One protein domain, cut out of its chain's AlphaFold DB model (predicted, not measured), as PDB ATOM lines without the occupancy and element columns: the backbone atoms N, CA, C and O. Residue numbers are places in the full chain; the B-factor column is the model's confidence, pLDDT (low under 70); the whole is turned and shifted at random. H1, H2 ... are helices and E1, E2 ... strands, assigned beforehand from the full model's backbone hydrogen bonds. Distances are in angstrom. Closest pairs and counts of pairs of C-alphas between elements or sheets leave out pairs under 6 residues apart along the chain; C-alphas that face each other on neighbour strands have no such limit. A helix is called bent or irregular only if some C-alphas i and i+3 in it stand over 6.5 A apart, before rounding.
ATOM      1  N   MET A  24     296.122 251.923 141.383       95.75
ATOM      2  CA  MET A  24     295.770 253.225 141.961       95.75
ATOM      3  C   MET A  24     295.955 254.365 140.967       95.75
ATOM      4  O   MET A  24     295.263 255.375 141.079       95.75
ATOM      5  N   ALA A  25     296.835 254.228 139.972       95.06
ATOM      6  CA  ALA A  25     296.978 255.233 138.924       95.06
ATOM      7  C   ALA A  25     295.657 255.442 138.161       95.06
ATOM      8  O   ALA A  25     295.246 256.583 137.948       95.06
ATOM      9  N   ALA A  26     294.953 254.360 137.811       95.69
ATOM     10  CA  ALA A  26     293.659 254.443 137.134       95.69
ATOM     11  C   ALA A  26     292.556 254.995 138.054       95.69
ATOM     12  O   ALA A  26     291.765 255.840 137.630       95.69
ATOM     13  N   ILE A  27     292.546 254.581 139.327       97.12
ATOM     14  CA  ILE A  27     291.596 255.076 140.335       97.12
ATOM     15  C   ILE A  27     291.761 256.585 140.554       97.12
ATOM     16  O   ILE A  27     290.778 257.322 140.523       97.12
ATOM     17  N   ARG A  28     292.998 257.072 140.718       96.31
ATOM     18  CA  ARG A  28     293.299 258.505 140.888       96.31
ATOM     19  C   ARG A  28     292.905 259.336 139.662       96.31
ATOM     20  O   ARG A  28     292.591 260.512 139.799       96.31
ATOM     21  N   GLN A  29     292.888 258.729 138.476       96.12
ATOM     22  CA  GLN A  29     292.392 259.352 137.244       96.12
ATOM     23  C   GLN A  29     290.857 259.334 137.127       96.12
ATOM     24  O   GLN A  29     290.323 259.829 136.137       96.12
ATOM     25  N   GLY A  30     290.137 258.754 138.094       96.31
ATOM     26  CA  GLY A  30     288.677 258.650 138.069       96.31
ATOM     27  C   GLY A  30     288.145 257.680 137.010       96.31
ATOM     28  O   GLY A  30     286.989 257.792 136.600       96.31
ATOM     29  N   LYS A  31     288.976 256.744 136.535       97.94
ATOM     30  CA  LYS A  31     288.553 255.736 135.556       97.94
ATOM     31  C   LYS A  31     287.618 254.713 136.196       97.94
ATOM     32  O   LYS A  31     287.730 254.383 137.377       97.94
ATOM     33  N   LEU A  32     286.724 254.168 135.381       97.94
ATOM     34  CA  LEU A  32     285.878 253.040 135.754       97.94
ATOM     35  C   LEU A  32     286.566 251.738 135.352       97.94
ATOM     36  O   LEU A  32     287.206 251.679 134.301       97.94
ATOM     37  N   ARG A  33     286.391 250.680 136.143       98.06
ATOM     38  CA  ARG A  33     286.831 249.336 135.753       98.06
ATOM     39  C   ARG A  33     285.651 248.575 135.164       98.06
ATOM     40  O   ARG A  33     284.716 248.216 135.878       98.06
ATOM     41  N   CYS A  34     285.704 248.375 133.857       98.31
ATOM     42  CA  CYS A  34     284.728 247.644 133.061       98.31
ATOM     43  C   CYS A  34     285.096 246.157 133.063       98.31
ATOM     44  O   CYS A  34     286.155 245.800 132.549       98.31
ATOM     45  N   GLY A  35     284.266 245.303 133.661       97.81
ATOM     46  CA  GLY A  35     284.428 243.847 133.635       97.81
ATOM     47  C   GLY A  35     283.686 243.224 132.456       97.81
ATOM     48  O   GLY A  35     282.524 243.567 132.224       97.81
ATOM     49  N   TRP A  36     284.351 242.311 131.746       97.00
ATOM     50  CA  TRP A  36     283.915 241.737 130.466       97.00
ATOM     51  C   TRP A  36     283.492 242.820 129.456       97.00
ATOM     52  O   TRP A  36     282.310 242.926 129.124       97.00
ATOM     53  N   PRO A  37     284.435 243.675 129.016       97.00
ATOM     54  CA  PRO A  37     284.140 244.755 128.081       97.00
ATOM     55  C   PRO A  37     283.729 244.225 126.700       97.00
ATOM     56  O   PRO A  37     284.428 243.399 126.117       97.00
ATOM     57  N   ASP A  38     282.666 244.791 126.132       95.75
ATOM     58  CA  ASP A  38     282.379 244.761 124.695       95.75
ATOM     59  C   ASP A  38     282.676 246.152 124.122       95.75
ATOM     60  O   ASP A  38     281.961 247.125 124.375       95.75
ATOM     61  N   ALA A  39     283.772 246.269 123.372       92.94
ATOM     62  CA  ALA A  39     284.210 247.550 122.829       92.94
ATOM     63  C   ALA A  39     283.326 248.054 121.675       92.94
ATOM     64  O   ALA A  39     283.265 249.265 121.453       92.94
ATOM     65  N   ALA A  40     282.651 247.155 120.949       92.94
ATOM     66  CA  ALA A  40     281.798 247.520 119.823       92.94
ATOM     67  C   ALA A  40     280.480 248.126 120.315       92.94
ATOM     68  O   ALA A  40     280.028 249.143 119.789       92.94
ATOM     69  N   LEU A  41     279.900 247.529 121.361       94.88
ATOM     70  CA  LEU A  41     278.662 247.999 121.982       94.88
ATOM     71  C   LEU A  41     278.894 249.017 123.104       94.88
ATOM     72  O   LEU A  41     277.943 249.648 123.558       94.88
ATOM     73  N   LYS A  42     280.150 249.190 123.537       96.12
ATOM     74  CA  LYS A  42     280.528 249.971 124.721       96.12
ATOM     75  C   LYS A  42     279.749 249.514 125.953       96.12
ATOM     76  O   LYS A  42     279.170 250.315 126.686       96.12
ATOM     77  N   THR A  43     279.731 248.210 126.184       96.81
ATOM     78  CA  THR A  43     279.068 247.628 127.349       96.81
ATOM     79  C   THR A  43     280.046 246.903 128.253       96.81
ATOM     80  O   THR A  43     281.123 246.482 127.833       96.81
ATOM     81  N   CYS A  44     279.664 246.776 129.515       97.69
ATOM     82  CA  CYS A  44     280.360 246.005 130.530       97.69
ATOM     83  C   CYS A  44     279.347 245.110 131.234       97.69
ATOM     84  O   CYS A  44     278.266 245.572 131.602       97.69
ATOM     85  N   ARG A  45     279.720 243.871 131.531       96.75
ATOM     86  CA  ARG A  45     278.905 243.006 132.396       96.75
ATOM     87  C   ARG A  45     278.881 243.505 133.844       96.75
ATOM     88  O   ARG A  45     277.906 243.306 134.569       96.75
ATOM     89  N   SER A  46     279.957 244.169 134.260       97.94
ATOM     90  CA  SER A  46     280.042 244.888 135.533       97.94
ATOM     91  C   SER A  46     280.831 246.183 135.393       97.94
ATOM     92  O   SER A  46     281.756 246.282 134.588       97.94
ATOM     93  N   ILE A  47     280.471 247.184 136.190       98.56
ATOM     94  CA  ILE A  47     281.161 248.467 136.277       98.56
ATOM     95  C   ILE A  47     281.502 248.711 137.739       98.56
ATOM     96  O   ILE A  47     280.611 248.876 138.571       98.56
ATOM     97  N   ALA A  48     282.796 248.775 138.038       98.38
ATOM     98  CA  ALA A  48     283.283 249.201 139.340       98.38
ATOM     99  C   ALA A  48     283.759 250.657 139.279       98.38
ATOM    100  O   ALA A  48     284.572 251.032 138.426       98.38
ATOM    101  N   ARG A  49     283.250 251.472 140.203       98.31
ATOM    102  CA  ARG A  49     283.663 252.858 140.433       98.31
ATOM    103  C   ARG A  49     284.417 252.929 141.744       98.31
ATOM    104  O   ARG A  49     283.956 252.383 142.742       98.31
ATOM    105  N   TYR A  50     285.543 253.626 141.739       97.94
ATOM    106  CA  TYR A  50     286.438 253.702 142.882       97.94
ATOM    107  C   TYR A  50     286.536 255.134 143.381       97.94
ATOM    108  O   TYR A  50     286.567 256.075 142.589       97.94
ATOM    109  N   THR A  51     286.627 255.286 144.695       97.56
ATOM    110  CA  THR A  51     286.995 256.540 145.348       97.56
ATOM    111  C   THR A  51     288.259 256.284 146.151       97.56
ATOM    112  O   THR A  51     288.224 255.516 147.111       97.56
ATOM    113  N   ALA A  52     289.379 256.889 145.747       97.31
ATOM    114  CA  ALA A  52     290.616 256.813 146.522       97.31
ATOM    115  C   ALA A  52     290.414 257.476 147.891       97.31
ATOM    116  O   ALA A  52     289.916 258.599 147.968       97.31
ATOM    117  N   LEU A  53     290.811 256.778 148.951       96.56
ATOM    118  CA  LEU A  53     290.787 257.289 150.324       96.56
ATOM    119  C   LEU A  53     292.203 257.618 150.816       96.56
ATOM    120  O   LEU A  53     292.401 258.602 151.525       96.56
ATOM    121  N   SER A  54     293.184 256.808 150.414       95.12
ATOM    122  CA  SER A  54     294.622 257.005 150.640       95.12
ATOM    123  C   SER A  54     295.412 256.530 149.417       95.12
ATOM    124  O   SER A  54     294.836 256.218 148.371       95.12
ATOM    125  N   ASP A  55     296.736 256.444 149.546       91.69
ATOM    126  CA  ASP A  55     297.608 255.915 148.496       91.69
ATOM    127  C   ASP A  55     297.375 254.447 148.152       91.69
ATOM    128  O   ASP A  55     297.742 254.019 147.061       91.69
ATOM    129  N   ASP A  56     296.772 253.693 149.062       95.88
ATOM    130  CA  ASP A  56     296.586 252.255 148.961       95.88
ATOM    131  C   ASP A  56     295.191 251.800 149.396       95.88
ATOM    132  O   ASP A  56     294.936 250.607 149.392       95.88
ATOM    133  N   THR A  57     294.267 252.690 149.762       97.88
ATOM    134  CA  THR A  57     292.896 252.310 150.139       97.88
ATOM    135  C   THR A  57     291.855 253.041 149.312       97.88
ATOM    136  O   THR A  57     292.060 254.169 148.853       97.88
ATOM    137  N   PHE A  58     290.718 252.379 149.111       98.25
ATOM    138  CA  PHE A  58     289.630 252.889 148.294       98.25
ATOM    139  C   PHE A  58     288.274 252.377 148.779       98.25
ATOM    140  O   PHE A  58     288.155 251.256 149.280       98.25
ATOM    141  N   ASP A  59     287.238 253.173 148.550       97.81
ATOM    142  CA  ASP A  59     285.868 252.672 148.485       97.81
ATOM    143  C   ASP A  59     285.555 252.247 147.050       97.81
ATOM    144  O   ASP A  59     286.038 252.855 146.089       97.81
ATOM    145  N   VAL A  60     284.752 251.195 146.898       97.94
ATOM    146  CA  VAL A  60     284.292 250.709 145.597       97.94
ATOM    147  C   VAL A  60     282.780 250.549 145.595       97.94
ATOM    148  O   VAL A  60     282.187 250.014 146.530       97.94
ATOM    149  N   SER A  61     282.159 251.006 144.518       98.06
ATOM    150  CA  SER A  61     280.758 250.775 144.197       98.06
ATOM    151  C   SER A  61     280.693 249.974 142.905       98.06
ATOM    152  O   SER A  61     281.329 250.345 141.916       98.06
ATOM    153  N   VAL A  62     279.969 248.862 142.924       98.06
ATOM    154  CA  VAL A  62     279.886 247.924 141.807       98.06
ATOM    155  C   VAL A  62     278.441 247.806 141.370       98.06
ATOM    156  O   VAL A  62     277.593 247.401 142.162       98.06
ATOM    157  N   ASP A  63     278.195 248.102 140.098       98.25
ATOM    158  CA  ASP A  63     276.997 247.645 139.407       98.25
ATOM    159  C   ASP A  63     277.352 246.411 138.578       98.25
ATOM    160  O   ASP A  63     278.367 246.395 137.876       98.25
ATOM    161  N   GLY A  64     276.526 245.373 138.629       97.12
ATOM    162  CA  GLY A  64     276.748 244.158 137.858       97.12
ATOM    163  C   GLY A  64     275.453 243.493 137.441       97.12
ATOM    164  O   GLY A  64     274.419 243.636 138.093       97.12
ATOM    165  N   LEU A  65     275.529 242.738 136.354       95.25
ATOM    166  CA  LEU A  65     274.463 241.846 135.935       95.25
ATOM    167  C   LEU A  65     274.803 240.432 136.441       95.25
ATOM    168  O   LEU A  65     275.752 239.830 135.939       95.25
ATOM    169  N   PRO A  66     274.089 239.881 137.440       91.19
ATOM    170  CA  PRO A  66     274.302 238.504 137.883       91.19
ATOM    171  C   PRO A  66     273.797 237.484 136.847       91.19
ATOM    172  O   PRO A  66     274.404 236.436 136.675       91.19
ATOM    173  N   SER A  67     272.751 237.822 136.084       87.50
ATOM    174  CA  SER A  67     272.140 236.991 135.028       87.50
ATOM    175  C   SER A  67     271.831 237.806 133.763       87.50
ATOM    176  O   SER A  67     272.013 239.022 133.743       87.50
ATOM    177  N   GLU A  68     271.461 237.151 132.665       86.25
ATOM    178  CA  GLU A  68     271.109 237.808 131.387       86.25
ATOM    179  C   GLU A  68     269.674 238.378 131.379       86.25
ATOM    180  O   GLU A  68     269.213 238.949 130.398       86.25
ATOM    181  N   ASP A  69     268.944 238.268 132.491       88.75
ATOM    182  CA  ASP A  69     267.543 238.689 132.619       88.75
ATOM    183  C   ASP A  69     267.355 240.199 132.888       88.75
ATOM    184  O   ASP A  69     266.251 240.641 133.228       88.75
ATOM    185  N   GLY A  70     268.433 240.982 132.774       89.56
ATOM    186  CA  GLY A  70     268.440 242.429 132.995       89.56
ATOM    187  C   GLY A  70     268.300 242.857 134.459       89.56
ATOM    188  O   GLY A  70     268.015 244.028 134.720       89.56
ATOM    189  N   LEU A  71     268.465 241.936 135.414       95.06
ATOM    190  CA  LEU A  71     268.613 242.282 136.824       95.06
ATOM    191  C   LEU A  71     269.952 242.997 137.033       95.06
ATOM    192  O   LEU A  71     270.990 242.502 136.612       95.06
ATOM    193  N   VAL A  72     269.936 244.141 137.708       97.62
ATOM    194  CA  VAL A  72     271.137 244.878 138.109       97.62
ATOM    195  C   VAL A  72     271.293 244.753 139.613       97.62
ATOM    196  O   VAL A  72     270.399 245.159 140.353       97.62
ATOM    197  N   LEU A  73     272.424 244.214 140.053       97.75
ATOM    198  CA  LEU A  73     272.888 244.251 141.434       97.75
ATOM    199  C   LEU A  73     273.769 245.486 141.620       97.75
ATOM    200  O   LEU A  73     274.703 245.687 140.846       97.75
ATOM    201  N   HIS A  74     273.524 246.242 142.684       98.44
ATOM    202  CA  HIS A  74     274.418 247.287 143.160       98.44
ATOM    203  C   HIS A  74     274.867 247.000 144.589       98.44
ATOM    204  O   HIS A  74     274.035 246.831 145.484       98.44
ATOM    205  N   TYR A  75     276.175 247.007 144.831       97.19
ATOM    206  CA  TYR A  75     276.732 246.932 146.180       97.19
ATOM    207  C   TYR A  75     277.963 247.822 146.327       97.19
ATOM    208  O   TYR A  75     278.601 248.228 145.354       97.19
ATOM    209  N   THR A  76     278.305 248.116 147.575       97.19
ATOM    210  CA  THR A  76     279.502 248.870 147.938       97.19
ATOM    211  C   THR A  76     280.381 248.039 148.850       97.19
ATOM    212  O   THR A  76     279.874 247.264 149.658       97.19
ATOM    213  N   SER A  77     281.689 248.232 148.757       95.44
ATOM    214  CA  SER A  77     282.664 247.631 149.660       95.44
ATOM    215  C   SER A  77     283.853 248.577 149.837       95.44
ATOM    216  O   SER A  77     283.923 249.646 149.224       95.44
ATOM    217  N   ARG A  78     284.800 248.171 150.676       95.81
ATOM    218  CA  ARG A  78     286.070 248.856 150.887       95.81
ATOM    219  C   ARG A  78     287.207 247.909 150.561       95.81
ATOM    220  O   ARG A  78     287.180 246.731 150.924       95.81
ATOM    221  N   GLY A  79     288.217 248.442 149.894       96.75
ATOM    222  CA  GLY A  79     289.385 247.689 149.489       96.75
ATOM    223  C   GLY A  79     290.688 248.396 149.787       96.75
ATOM    224  O   GLY A  79     290.738 249.519 150.298       96.75
ATOM    225  N   ARG A  80     291.759 247.687 149.457       97.75
ATOM    226  CA  ARG A  80     293.117 248.204 149.473       97.75
ATOM    227  C   ARG A  80     293.920 247.651 148.313       97.75
ATOM    228  O   ARG A  80     293.568 246.619 147.748       97.75
ATOM    229  N   VAL A  81     295.035 248.291 148.018       96.69
ATOM    230  CA  VAL A  81     296.062 247.765 147.141       96.69
ATOM    231  C   VAL A  81     297.127 247.089 147.979       96.69
ATOM    232  O   VAL A  81     297.726 247.689 148.865       96.69
ATOM    233  N   ALA A  82     297.355 245.807 147.717       93.62
ATOM    234  CA  ALA A  82     298.400 245.034 148.370       93.62
ATOM    235  C   ALA A  82     299.151 244.238 147.310       93.62
ATOM    236  O   ALA A  82     298.530 243.557 146.502       93.62
ATOM    237  N   ARG A  83     300.488 244.338 147.302       90.25
ATOM    238  CA  ARG A  83     301.341 243.687 146.289       90.25
ATOM    239  C   ARG A  83     300.840 243.970 144.865       90.25
ATOM    240  O   ARG A  83     300.681 243.048 144.083       90.25
ATOM    241  N   ASN A  84     300.526 245.229 144.559       91.69
ATOM    242  CA  ASN A  84     300.006 245.652 143.253       91.69
ATOM    243  C   ASN A  84     298.721 244.922 142.786       91.69
ATOM    244  O   ASN A  84     298.510 244.713 141.594       91.69
ATOM    245  N   GLN A  85     297.867 244.506 143.726       95.88
ATOM    246  CA  GLN A  85     296.565 243.886 143.458       95.88
ATOM    247  C   GLN A  85     295.452 244.706 144.103       95.88
ATOM    248  O   GLN A  85     295.632 245.199 145.216       95.88
ATOM    249  N   LEU A  86     294.299 244.814 143.444       97.00
ATOM    250  CA  LEU A  86     293.081 245.359 144.040       97.00
ATOM    251  C   LEU A  86     292.447 244.298 144.932       97.00
ATOM    252  O   LEU A  86     291.901 243.325 144.427       97.00
ATOM    253  N   CYS A  87     292.508 244.493 146.244       97.69
ATOM    254  CA  CYS A  87     292.004 243.545 147.225       97.69
ATOM    255  C   CYS A  87     290.758 244.081 147.927       97.69
ATOM    256  O   CYS A  87     290.790 245.163 148.514       97.69
ATOM    257  N   ILE A  88     289.683 243.295 147.938       96.75
ATOM    258  CA  ILE A  88     288.447 243.584 148.673       96.75
ATOM    259  C   ILE A  88     288.059 242.403 149.563       96.75
ATOM    260  O   ILE A  88     288.481 241.266 149.350       96.75
ATOM    261  N   ARG A  89     287.218 242.672 150.563       96.00
ATOM    262  CA  ARG A  89     286.484 241.636 151.295       96.00
ATOM    263  C   ARG A  89     285.005 241.906 151.131       96.00
ATOM    264  O   ARG A  89     284.508 242.910 151.630       96.00
ATOM    265  N   ILE A  90     284.318 241.004 150.445       93.62
ATOM    266  CA  ILE A  90     282.862 241.056 150.356       93.62
ATOM    267  C   ILE A  90     282.307 240.375 151.602       93.62
ATOM    268  O   ILE A  90     282.716 239.267 151.960       93.62
ATOM    269  N   THR A  91     281.390 241.040 152.285       94.31
ATOM    270  CA  THR A  91     280.724 240.507 153.471       94.31
ATOM    271  C   THR A  91     279.266 240.177 153.171       94.31
ATOM    272  O   THR A  91     278.662 240.708 152.240       94.31
ATOM    273  N   ALA A  92     278.664 239.315 153.993       94.12
ATOM    274  CA  ALA A  92     277.225 239.057 153.911       94.12
ATOM    275  C   ALA A  92     276.396 240.337 154.128       94.12
ATOM    276  O   ALA A  92     275.298 240.471 153.599       94.12
ATOM    277  N   ASP A  93     276.944 241.279 154.892       94.81
ATOM    278  CA  ASP A  93     276.345 242.564 155.224       94.81
ATOM    279  C   ASP A  93     276.385 243.551 154.036       94.81
ATOM    280  O   ASP A  93     275.425 244.286 153.810       94.81
ATOM    281  N   ASP A  94     277.417 243.484 153.185       94.56
ATOM    282  CA  ASP A  94     277.447 244.226 151.913       94.56
ATOM    283  C   ASP A  94     276.318 243.778 150.978       94.56
ATOM    284  O   ASP A  94     275.643 244.609 150.370       94.56
ATOM    285  N   ILE A  95     276.053 242.469 150.920       95.31
ATOM    286  CA  ILE A  95     274.932 241.914 150.149       95.31
ATOM    287  C   ILE A  95     273.587 242.197 150.831       95.31
ATOM    288  O   ILE A  95     272.598 242.451 150.155       95.31
ATOM    289  N   ALA A  96     273.520 242.219 152.162       95.00
ATOM    290  CA  ALA A  96     272.293 242.583 152.873       95.00
ATOM    291  C   ALA A  96     271.886 244.048 152.626       95.00
ATOM    292  O   ALA A  96     270.698 244.367 152.613       95.00
ATOM    293  N   ARG A  97     272.859 244.936 152.395       96.19
ATOM    294  CA  ARG A  97     272.631 246.341 152.028       96.19
ATOM    295  C   ARG A  97     272.497 246.593 150.533       96.19
ATOM    296  O   ARG A  97     272.176 247.719 150.155       96.19
ATOM    297  N   SER A  98     272.734 245.593 149.690       97.19
ATOM    298  CA  SER A  98     272.711 245.784 148.245       97.19
ATOM    299  C   SER A  98     271.328 246.204 147.757       97.19
ATOM    300  O   SER A  98     270.299 245.912 148.384       97.19
ATOM    301  N   THR A  99     271.299 246.905 146.632       98.06
ATOM    302  CA  THR A  99     270.059 247.230 145.932       98.06
ATOM    303  C   THR A  99     269.990 246.449 144.632       98.06
ATOM    304  O   THR A  99     271.007 246.057 144.055       98.06
ATOM    305  N   PHE A 100     268.764 246.192 144.189       97.94
ATOM    306  CA  PHE A 100     268.507 245.511 142.934       97.94
ATOM    307  C   PHE A 100     267.536 246.327 142.103       97.94
ATOM    308  O   PHE A 100     266.556 246.854 142.630       97.94
ATOM    309  N   THR A 101     267.795 246.408 140.805       97.62
ATOM    310  CA  THR A 101     266.954 247.127 139.850       97.62
ATOM    311  C   THR A 101     266.644 246.213 138.674       97.62
ATOM    312  O   THR A 101     267.533 245.530 138.175       97.62
ATOM    313  N   LYS A 102     265.396 246.202 138.201       95.19
ATOM    314  CA  LYS A 102     264.995 245.471 136.991       95.19
ATOM    315  C   LYS A 102     264.144 246.378 136.115       95.19
ATOM    316  O   LYS A 102     263.190 246.981 136.595       95.19
ATOM    317  N   GLY A 103     264.529 246.536 134.846       91.94
ATOM    318  CA  GLY A 103     263.857 247.470 133.932       91.94
ATOM    319  C   GLY A 103     263.843 248.922 134.436       91.94
ATOM    320  O   GLY A 103     262.864 249.630 134.233       91.94
ATOM    321  N   GLY A 104     264.889 249.343 135.158       92.19
ATOM    322  CA  GLY A 104     264.988 250.684 135.750       92.19
ATOM    323  C   GLY A 104     264.203 250.888 137.053       92.19
ATOM    324  O   GLY A 104     264.298 251.958 137.646       92.19
ATOM    325  N   VAL A 105     263.469 249.880 137.534       96.06
ATOM    326  CA  VAL A 105     262.696 249.960 138.781       96.06
ATOM    327  C   VAL A 105     263.439 249.265 139.916       96.06
ATOM    328  O   VAL A 105     263.777 248.084 139.814       96.06
ATOM    329  N   THR A 106     263.684 249.990 141.010       97.19
ATOM    330  CA  THR A 106     264.280 249.426 142.226       97.19
ATOM    331  C   THR A 106     263.326 248.428 142.877       97.19
ATOM    332  O   THR A 106     262.161 248.727 143.142       97.19
ATOM    333  N   MET A 107     263.832 247.230 143.147       97.38
ATOM    334  CA  MET A 107     263.101 246.165 143.822       97.38
ATOM    335  C   MET A 107     262.937 246.481 145.310       97.38
ATOM    336  O   MET A 107     263.842 247.014 145.949       97.38
ATOM    337  N   ILE A 108     261.792 246.098 145.875       97.06
ATOM    338  CA  ILE A 108     261.451 246.285 147.292       97.06
ATOM    339  C   ILE A 108     260.746 245.038 147.851       97.06
ATOM    340  O   ILE A 108     260.324 244.156 147.097       97.06
ATOM    341  N   GLY A 109     260.603 244.964 149.178       96.81
ATOM    342  CA  GLY A 109     259.847 243.908 149.862       96.81
ATOM    343  C   GLY A 109     260.363 242.495 149.567       96.81
ATOM    344  O   GLY A 109     261.564 242.273 149.431       96.81
ATOM    345  N   THR A 110     259.452 241.527 149.439       96.75
ATOM    346  CA  THR A 110     259.790 240.106 149.234       96.75
ATOM    347  C   THR A 110     260.647 239.856 147.993       96.75
ATOM    348  O   THR A 110     261.520 238.993 148.022       96.75
ATOM    349  N   ALA A 111     260.441 240.606 146.907       94.75
ATOM    350  CA  ALA A 111     261.231 240.434 145.690       94.75
ATOM    351  C   ALA A 111     262.709 240.796 145.919       94.75
ATOM    352  O   ALA A 111     263.593 240.055 145.491       94.75
ATOM    353  N   LEU A 112     262.967 241.900 146.631       96.75
ATOM    354  CA  LEU A 112     264.315 242.313 147.025       96.75
ATOM    355  C   LEU A 112     264.974 241.275 147.939       96.75
ATOM    356  O   LEU A 112     266.112 240.882 147.700       96.75
ATOM    357  N   GLU A 113     264.250 240.795 148.949       97.19
ATOM    358  CA  GLU A 113     264.776 239.791 149.880       97.19
ATOM    359  C   GLU A 113     265.106 238.469 149.176       97.19
ATOM    360  O   GLU A 113     266.144 237.866 149.444       97.19
ATOM    361  N   ASN A 114     264.288 238.045 148.209       95.12
ATOM    362  CA  ASN A 114     264.582 236.865 147.395       95.12
ATOM    363  C   ASN A 114     265.848 237.052 146.547       95.12
ATOM    364  O   ASN A 114     266.686 236.151 146.516       95.12
ATOM    365  N   ALA A 115     266.018 238.214 145.908       95.38
ATOM    366  CA  ALA A 115     267.223 238.523 145.138       95.38
ATOM    367  C   ALA A 115     268.478 238.531 146.028       95.38
ATOM    368  O   ALA A 115     269.466 237.870 145.711       95.38
ATOM    369  N   ARG A 116     268.411 239.178 147.200       96.19
ATOM    370  CA  ARG A 116     269.493 239.165 148.199       96.19
ATOM    371  C   ARG A 116     269.828 237.757 148.670       96.19
ATOM    372  O   ARG A 116     271.002 237.427 148.790       96.19
ATOM    373  N   ASN A 117     268.823 236.922 148.929       95.69
ATOM    374  CA  ASN A 117     269.034 235.543 149.363       95.69
ATOM    375  C   ASN A 117     269.738 234.704 148.288       95.69
ATOM    376  O   ASN A 117     270.657 233.962 148.630       95.69
ATOM    377  N   ALA A 118     269.343 234.849 147.018       94.44
ATOM    378  CA  ALA A 118     269.994 234.174 145.897       94.44
ATOM    379  C   ALA A 118     271.455 234.627 145.751       94.44
ATOM    380  O   ALA A 118     272.363 233.808 145.844       94.44
ATOM    381  N   THR A 119     271.702 235.939 145.686       94.62
ATOM    382  CA  THR A 119     273.068 236.481 145.618       94.62
ATOM    383  C   THR A 119     273.902 236.095 146.837       94.62
ATOM    384  O   THR A 119     275.090 235.817 146.716       94.62
ATOM    385  N   ARG A 120     273.306 236.023 148.032       95.00
ATOM    386  CA  ARG A 120     274.023 235.569 149.227       95.00
ATOM    387  C   ARG A 120     274.469 234.115 149.105       95.00
ATOM    388  O   ARG A 120     275.553 233.804 149.583       95.00
ATOM    389  N   ALA A 121     273.666 233.244 148.498       94.50
ATOM    390  CA  ALA A 121     274.068 231.865 148.238       94.50
ATOM    391  C   ALA A 121     275.241 231.800 147.245       94.50
ATOM    392  O   ALA A 121     276.203 231.082 147.510       94.50
ATOM    393  N   ASP A 122     275.214 232.614 146.186       91.88
ATOM    394  CA  ASP A 122     276.283 232.656 145.177       91.88
ATOM    395  C   ASP A 122     277.616 233.162 145.758       91.88
ATOM    396  O   ASP A 122     278.678 232.601 145.492       91.88
ATOM    397  N   PHE A 123     277.571 234.196 146.605       93.06
ATOM    398  CA  PHE A 123     278.760 234.780 147.239       93.06
ATOM    399  C   PHE A 123     279.196 234.059 148.522       93.06
ATOM    400  O   PHE A 123     280.277 234.352 149.041       93.06
ATOM    401  N   ALA A 124     278.408 233.108 149.038       95.38
ATOM    402  CA  ALA A 124     278.693 232.421 150.299       95.38
ATOM    403  C   ALA A 124     280.127 231.865 150.407       95.38
ATOM    404  O   ALA A 124     280.751 232.076 151.451       95.38
ATOM    405  N   PRO A 125     280.707 231.233 149.364       94.44
ATOM    406  CA  PRO A 125     282.074 230.706 149.423       94.44
ATOM    407  C   PRO A 125     283.173 231.777 149.537       94.44
ATOM    408  O   PRO A 125     284.335 231.440 149.780       94.44
ATOM    409  N   LEU A 126     282.826 233.047 149.320       94.94
ATOM    410  CA  LEU A 126     283.745 234.182 149.275       94.94
ATOM    411  C   LEU A 126     283.630 235.106 150.493       94.94
ATOM    412  O   LEU A 126     284.502 235.952 150.691       94.94
ATOM    413  N   PHE A 127     282.589 234.973 151.319       95.19
ATOM    414  CA  PHE A 127     282.371 235.920 152.409       95.19
ATOM    415  C   PHE A 127     283.510 235.950 153.423       95.19
ATOM    416  O   PHE A 127     283.962 234.920 153.920       95.19
ATOM    417  N   GLY A 128     283.955 237.168 153.746       91.25
ATOM    418  CA  GLY A 128     285.045 237.425 154.694       91.25
ATOM    419  C   GLY A 128     286.441 237.071 154.171       91.25
ATOM    420  O   GLY A 128     287.434 237.439 154.804       91.25
ATOM    421  N   ARG A 129     286.524 236.415 153.010       95.94
ATOM    422  CA  ARG A 129     287.776 236.065 152.344       95.94
ATOM    423  C   ARG A 129     288.295 237.257 151.562       95.94
ATOM    424  O   ARG A 129     287.527 238.094 151.083       95.94
ATOM    425  N   GLU A 130     289.611 237.354 151.465       96.75
ATOM    426  CA  GLU A 130     290.241 238.418 150.698       96.75
ATOM    427  C   GLU A 130     290.322 238.014 149.230       96.75
ATOM    428  O   GLU A 130     291.045 237.082 148.888       96.75
ATOM    429  N   ILE A 131     289.583 238.720 148.378       97.19
ATOM    430  CA  ILE A 131     289.647 238.554 146.928       97.19
ATOM    431  C   ILE A 131     290.557 239.649 146.398       97.19
ATOM    432  O   ILE A 131     290.268 240.830 146.596       97.19
ATOM    433  N   CYS A 132     291.638 239.263 145.735       97.50
ATOM    434  CA  CYS A 132     292.569 240.186 145.110       97.50
ATOM    435  C   CYS A 132     292.610 239.959 143.603       97.50
ATOM    436  O   CYS A 132     292.720 238.822 143.156       97.50
ATOM    437  N   ASP A 133     292.583 241.039 142.832       96.88
ATOM    438  CA  ASP A 133     292.745 241.004 141.383       96.88
ATOM    439  C   ASP A 133     294.047 241.690 140.976       96.88
ATOM    440  O   ASP A 133     294.329 242.815 141.403       96.88
ATOM    441  N   ARG A 134     294.810 241.041 140.099       96.00
ATOM    442  CA  ARG A 134     295.919 241.662 139.377       96.00
ATOM    443  C   ARG A 134     295.533 241.808 137.917       96.00
ATOM    444  O   ARG A 134     295.204 240.815 137.277       96.00
ATOM    445  N   ASP A 135     295.638 243.017 137.390       95.69
ATOM    446  CA  ASP A 135     295.515 243.232 135.954       95.69
ATOM    447  C   ASP A 135     296.882 242.999 135.310       95.69
ATOM    448  O   ASP A 135     297.890 243.558 135.748       95.69
ATOM    449  N   ASP A 136     296.924 242.151 134.290       94.44
ATOM    450  CA  ASP A 136     298.083 242.047 133.414       94.44
ATOM    451  C   ASP A 136     298.184 243.319 132.543       94.44
ATOM    452  O   ASP A 136     297.219 244.083 132.437       94.44
ATOM    453  N   PRO A 137     299.338 243.606 131.914       93.25
ATOM    454  CA  PRO A 137     299.446 244.738 131.001       93.25
ATOM    455  C   PRO A 137     298.376 244.689 129.893       93.25
ATOM    456  O   PRO A 137     298.143 243.621 129.321       93.25
ATOM    457  N   PRO A 138     297.735 245.826 129.558       93.75
ATOM    458  CA  PRO A 138     296.674 245.846 128.562       93.75
ATOM    459  C   PRO A 138     297.198 245.511 127.162       93.75
ATOM    460  O   PRO A 138     298.291 245.930 126.772       93.75
ATOM    461  N   GLY A 139     296.373 244.810 126.383       92.38
ATOM    462  CA  GLY A 139     296.565 244.627 124.950       92.38
ATOM    463  C   GLY A 139     296.379 245.924 124.155       92.38
ATOM    464  O   GLY A 139     296.095 246.994 124.698       92.38
ATOM    465  N   THR A 140     296.508 245.837 122.831       93.06
ATOM    466  CA  THR A 140     296.366 246.993 121.921       93.06
ATOM    467  C   THR A 140     294.957 247.591 121.903       93.06
ATOM    468  O   THR A 140     294.786 248.761 121.571       93.06
ATOM    469  N   ASP A 141     293.949 246.811 122.290       90.88
ATOM    470  CA  ASP A 141     292.555 247.225 122.467       90.88
ATOM    471  C   ASP A 141     292.270 247.831 123.857       90.88
ATOM    472  O   ASP A 141     291.149 248.279 124.139       90.88
ATOM    473  N   GLY A 142     293.281 247.873 124.730       93.62
ATOM    474  CA  GLY A 142     293.189 248.338 126.110       93.62
ATOM    475  C   GLY A 142     292.588 247.317 127.080       93.62
ATOM    476  O   GLY A 142     292.380 247.663 128.244       93.62
ATOM    477  N   VAL A 143     292.276 246.096 126.634       96.62
ATOM    478  CA  VAL A 143     291.738 245.029 127.485       96.62
ATOM    479  C   VAL A 143     292.888 244.295 128.166       96.62
ATOM    480  O   VAL A 143     293.907 243.990 127.555       96.62
ATOM    481  N   SER A 144     292.736 244.034 129.457       96.56
ATOM    482  CA  SER A 144     293.679 243.288 130.290       96.56
ATOM    483  C   SER A 144     293.040 241.976 130.733       96.56
ATOM    484  O   SER A 144     291.839 241.938 131.020       96.56
ATOM    485  N   ALA A 145     293.833 240.911 130.837       96.38
ATOM    486  CA  ALA A 145     293.449 239.784 131.676       96.38
ATOM    487  C   ALA A 145     293.527 240.229 133.142       96.38
ATOM    488  O   ALA A 145     294.455 240.934 133.533       96.38
ATOM    489  N   SER A 146     292.542 239.841 133.942       97.06
ATOM    490  CA  SER A 146     292.548 240.035 135.381       97.06
ATOM    491  C   SER A 146     292.611 238.683 136.063       97.06
ATOM    492  O   SER A 146     291.680 237.884 135.949       97.06
ATOM    493  N   VAL A 147     293.731 238.446 136.740       96.88
ATOM    494  CA  VAL A 147     294.023 237.214 137.467       96.88
ATOM    495  C   VAL A 147     293.584 237.391 138.911       96.88
ATOM    496  O   VAL A 147     294.054 238.301 139.605       96.88
ATOM    497  N   SER A 148     292.702 236.514 139.367       97.19
ATOM    498  CA  SER A 148     292.082 236.583 140.679       97.19
ATOM    499  C   SER A 148     292.720 235.607 141.665       97.19
ATOM    500  O   SER A 148     293.116 234.484 141.345       97.19
ATOM    501  N   PHE A 149     292.780 236.041 142.917       97.12
ATOM    502  CA  PHE A 149     293.295 235.284 144.046       97.12
ATOM    503  C   PHE A 149     292.285 235.341 145.184       97.12
ATOM    504  O   PHE A 149     291.698 236.393 145.432       97.12
ATOM    505  N   VAL A 150     292.127 234.243 145.922       97.50
ATOM    506  CA  VAL A 150     291.375 234.227 147.178       97.50
ATOM    507  C   VAL A 150     292.292 233.776 148.302       97.50
ATOM    508  O   VAL A 150     292.867 232.690 148.251       97.50
ATOM    509  N   ASP A 151     292.463 234.639 149.301       96.25
ATOM    510  CA  ASP A 151     293.418 234.481 150.405       96.25
ATOM    511  C   ASP A 151     294.850 234.187 149.910       96.25
ATOM    512  O   ASP A 151     295.600 233.407 150.495       96.25
ATOM    513  N   GLY A 152     295.227 234.811 148.788       95.31
ATOM    514  CA  GLY A 152     296.534 234.656 148.148       95.31
ATOM    515  C   GLY A 152     296.699 233.400 147.286       95.31
ATOM    516  O   GLY A 152     297.764 233.220 146.697       95.31
ATOM    517  N   VAL A 153     295.674 232.550 147.171       96.12
ATOM    518  CA  VAL A 153     295.670 231.368 146.295       96.12
ATOM    519  C   VAL A 153     295.009 231.719 144.968       96.12
ATOM    520  O   VAL A 153     293.939 232.320 144.971       96.12
ATOM    521  N   LEU A 154     295.619 231.333 143.840       96.38
ATOM    522  CA  LEU A 154     295.023 231.512 142.510       96.38
ATOM    523  C   LEU A 154     293.604 230.936 142.468       96.38
ATOM    524  O   LEU A 154     293.376 229.797 142.882       96.38
ATOM    525  N   ALA A 155     292.670 231.711 141.927       96.62
ATOM    526  CA  ALA A 155     291.275 231.330 141.785       96.62
ATOM    527  C   ALA A 155     290.799 231.555 140.340       96.62
ATOM    528  O   ALA A 155     289.985 232.447 140.110       96.62
ATOM    529  N   PRO A 156     291.241 230.720 139.375       95.88
ATOM    530  CA  PRO A 156     290.992 230.954 137.948       95.88
ATOM    531  C   PRO A 156     289.512 231.029 137.558       95.88
ATOM    532  O   PRO A 156     289.156 231.632 136.556       95.88
ATOM    533  N   ALA A 157     288.623 230.440 138.362       93.94
ATOM    534  CA  ALA A 157     287.177 230.539 138.167       93.94
ATOM    535  C   ALA A 157     286.620 231.969 138.358       93.94
ATOM    536  O   ALA A 157     285.469 232.215 138.011       93.94
ATOM    537  N   LEU A 158     287.403 232.889 138.933       95.19
ATOM    538  CA  LEU A 158     287.056 234.302 139.131       95.19
ATOM    539  C   LEU A 158     287.781 235.237 138.149       95.19
ATOM    540  O   LEU A 158     287.492 236.443 138.123       95.19
ATOM    541  N   ASP A 159     288.705 234.687 137.353       96.81
ATOM    542  CA  ASP A 159     289.445 235.436 136.348       96.81
ATOM    543  C   ASP A 159     288.477 236.025 135.322       96.81
ATOM    544  O   ASP A 159     287.430 235.462 134.990       96.81
ATOM    545  N   ARG A 160     288.837 237.193 134.803       95.81
ATOM    546  CA  ARG A 160     288.002 237.914 133.841       95.81
ATOM    547  C   ARG A 160     288.824 238.852 132.989       95.81
ATOM    548  O   ARG A 160     289.935 239.221 133.344       95.81
ATOM    549  N   THR A 161     288.255 239.289 131.877       97.25
ATOM    550  CA  THR A 161     288.817 240.403 131.114       97.25
ATOM    551  C   THR A 161     288.305 241.718 131.677       97.25
ATOM    552  O   THR A 161     287.141 241.837 132.073       97.25
ATOM    553  N   VAL A 162     289.175 242.724 131.725       97.81
ATOM    554  CA  VAL A 162     288.821 244.055 132.216       97.81
ATOM    555  C   VAL A 162     289.393 245.149 131.340       97.81
ATOM    556  O   VAL A 162     290.374 244.959 130.628       97.81
ATOM    557  N   LYS A 163     288.788 246.330 131.414       97.69
ATOM    558  CA  LYS A 163     289.306 247.544 130.790       97.69
ATOM    559  C   LYS A 163     289.071 248.739 131.700       97.69
ATOM    560  O   LYS A 163     287.979 248.913 132.236       97.69
ATOM    561  N   TRP A 164     290.087 249.581 131.848       97.81
ATOM    562  CA  TRP A 164     289.960 250.862 132.536       97.81
ATOM    563  C   TRP A 164     289.491 251.932 131.547       97.81
ATOM    564  O   TRP A 164     290.243 252.342 130.662       97.81
ATOM    565  N   VAL A 165     288.246 252.385 131.689       97.62
ATOM    566  CA  VAL A 165     287.582 253.308 130.751       97.62
ATOM    567  C   VAL A 165     287.388 254.689 131.375       97.62
ATOM    568  O   VAL A 165     287.246 254.814 132.593       97.62
ATOM    569  N   ASP A 166     287.405 255.742 130.555       97.06
ATOM    570  CA  ASP A 166     286.989 257.074 131.004       97.06
ATOM    571  C   ASP A 166     285.459 257.101 131.135       97.06
ATOM    572  O   ASP A 166     284.740 256.503 130.333       97.06
ATOM    573  N   VAL A 167     284.937 257.819 132.131       93.69
ATOM    574  CA  VAL A 167     283.485 257.992 132.313       93.69
ATOM    575  C   VAL A 167     282.832 258.573 131.049       93.69
ATOM    576  O   VAL A 167     281.692 258.244 130.726       93.69
ATOM    577  N   ARG A 168     283.566 259.402 130.298       96.19
ATOM    578  CA  ARG A 168     283.103 260.053 129.063       96.19
ATOM    579  C   ARG A 168     283.113 259.133 127.842       96.19
ATOM    580  O   ARG A 168     282.534 259.504 126.824       96.19
ATOM    581  N   ASP A 169     283.710 257.943 127.928       95.50
ATOM    582  CA  ASP A 169     283.753 256.998 126.803       95.50
ATOM    583  C   ASP A 169     282.370 256.395 126.493       95.50
ATOM    584  O   ASP A 169     282.156 255.876 125.392       95.50
ATOM    585  N   GLY A 170     281.426 256.510 127.437       95.25
ATOM    586  CA  GLY A 170     280.027 256.117 127.271       95.25
ATOM    587  C   GLY A 170     279.749 254.640 127.539       95.25
ATOM    588  O   GLY A 170     278.750 254.128 127.046       95.25
ATOM    589  N   TYR A 171     280.623 253.951 128.283       97.19
ATOM    590  CA  TYR A 171     280.385 252.556 128.653       97.19
ATOM    591  C   TYR A 171     279.219 252.425 129.643       97.19
ATOM    592  O   TYR A 171     279.145 253.164 130.628       97.19
ATOM    593  N   ALA A 172     278.338 251.456 129.402       96.31
ATOM    594  CA  ALA A 172     277.175 251.162 130.241       96.31
ATOM    595  C   ALA A 172     277.091 249.669 130.596       96.31
ATOM    596  O   ALA A 172     277.847 248.853 130.072       96.31
ATOM    597  N   LEU A 173     276.179 249.295 131.498       96.56
ATOM    598  CA  LEU A 173     275.909 247.878 131.740       96.56
ATOM    599  C   LEU A 173     275.302 247.220 130.499       96.56
ATOM    600  O   LEU A 173     274.418 247.791 129.859       96.56
ATOM    601  N   GLY A 174     275.741 246.004 130.198       94.25
ATOM    602  CA  GLY A 174     275.190 245.193 129.121       94.25
ATOM    603  C   GLY A 174     275.625 243.729 129.208       94.25
ATOM    604  O   GLY A 174     276.403 243.372 130.096       94.25
TER     605      GLY A 174
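What this domain is: This is residues 24 to 174 of the 181 residues of an uncharacterized protein of Sphingomonas sp. (UniProt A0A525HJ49). Eight antiparallel strands form a closed barrel, and the long strand E4 runs beyond the ring to pair with the short strand E6, making a wing on one end of the domain. The long helix H3 packs over E4 and E6 outside the barrel, with the short H2 beside it, while the short H1 packs on the barrel near E2. The printed part has 151 residues, with three named helices and nine named strands in the order H1 E1 E2 E3 E4 E5 H2 E6 H3 E7 E8 E9, of mixed class. It is compact, with a radius of gyration of the C-alphas of 15.2 A and spans of 44 by 35 by 29 A.

Where its parts are: Find C-alpha 24 at (295.770, 253.225, 141.961), where H1 begins and runs to 28. Next come E1, residues 32 to 38, E2, 43 to 52 and 24.2 A long, E3, 57 to 64 and 21.9 A, and E4, 71 to 82 and 32.1 A. E2 bends by 72 degrees at residue 46 and E4 by 61 degrees at residue 78. E5 holds 85 to 89, H2 92 to 96 and E6 99 to 102. From C-alpha 109 at (259.847, 243.908, 149.862), H3 runs 25.8 A to 126, with a kink of 31 degrees near residue 120; it is irregular, C-alphas 122 and 125 being 7.4 A apart. E7 holds 130 to 135, E8 144 to 150 and E9 160 to 165, ending at C-alpha 165, (287.582, 253.308, 130.751).

How they stand to each other: Round the barrel run E1 E2 E3 E4 E5 E7 E8 E9 and back to E1, where N 34 and O 163 are 2.8 A apart, within hydrogen-bond range. E1 to E5 and E7 to E9 are meanders, each strand the antiparallel neighbour of the one before. Look for N 87 and O 80, 2.8 A, in the hairpin E4 and E5, and N 86 and O 133, 2.9 A, between E5 and E7. E6 lies on the same side of E4 as E5, beside residues 71 to 74, with N 72 and O 101 at 2.8 A. H3 is on the barrel, over E4 and E6, at a height over the sheet of 8.9 A, slantwise to the strands, 35 degrees from E4 on the local plane; its closest C-alpha pair with E6 is Leu 112 and Phe 100, 6.7 A. With residues 116 to 124 alone H3 touches H2, closest at the C-alphas of Arg 116 and Ile 95, 6.4 A. H1 is on the barrel, outside it; its closest C-alpha pair with E2 is Ile 27 and Tyr 50, 5.9 A. Every O i to N i+4 pair is within range in H1 and H2, and 12 of 14 in H3.

The domain as a whole: The two C-alphas farthest apart, Thr 110 and Thr 140, are 46.2 A apart. The printed part has no cut and no long link. Its mean pLDDT is 95.7, and no printed residue is under 70.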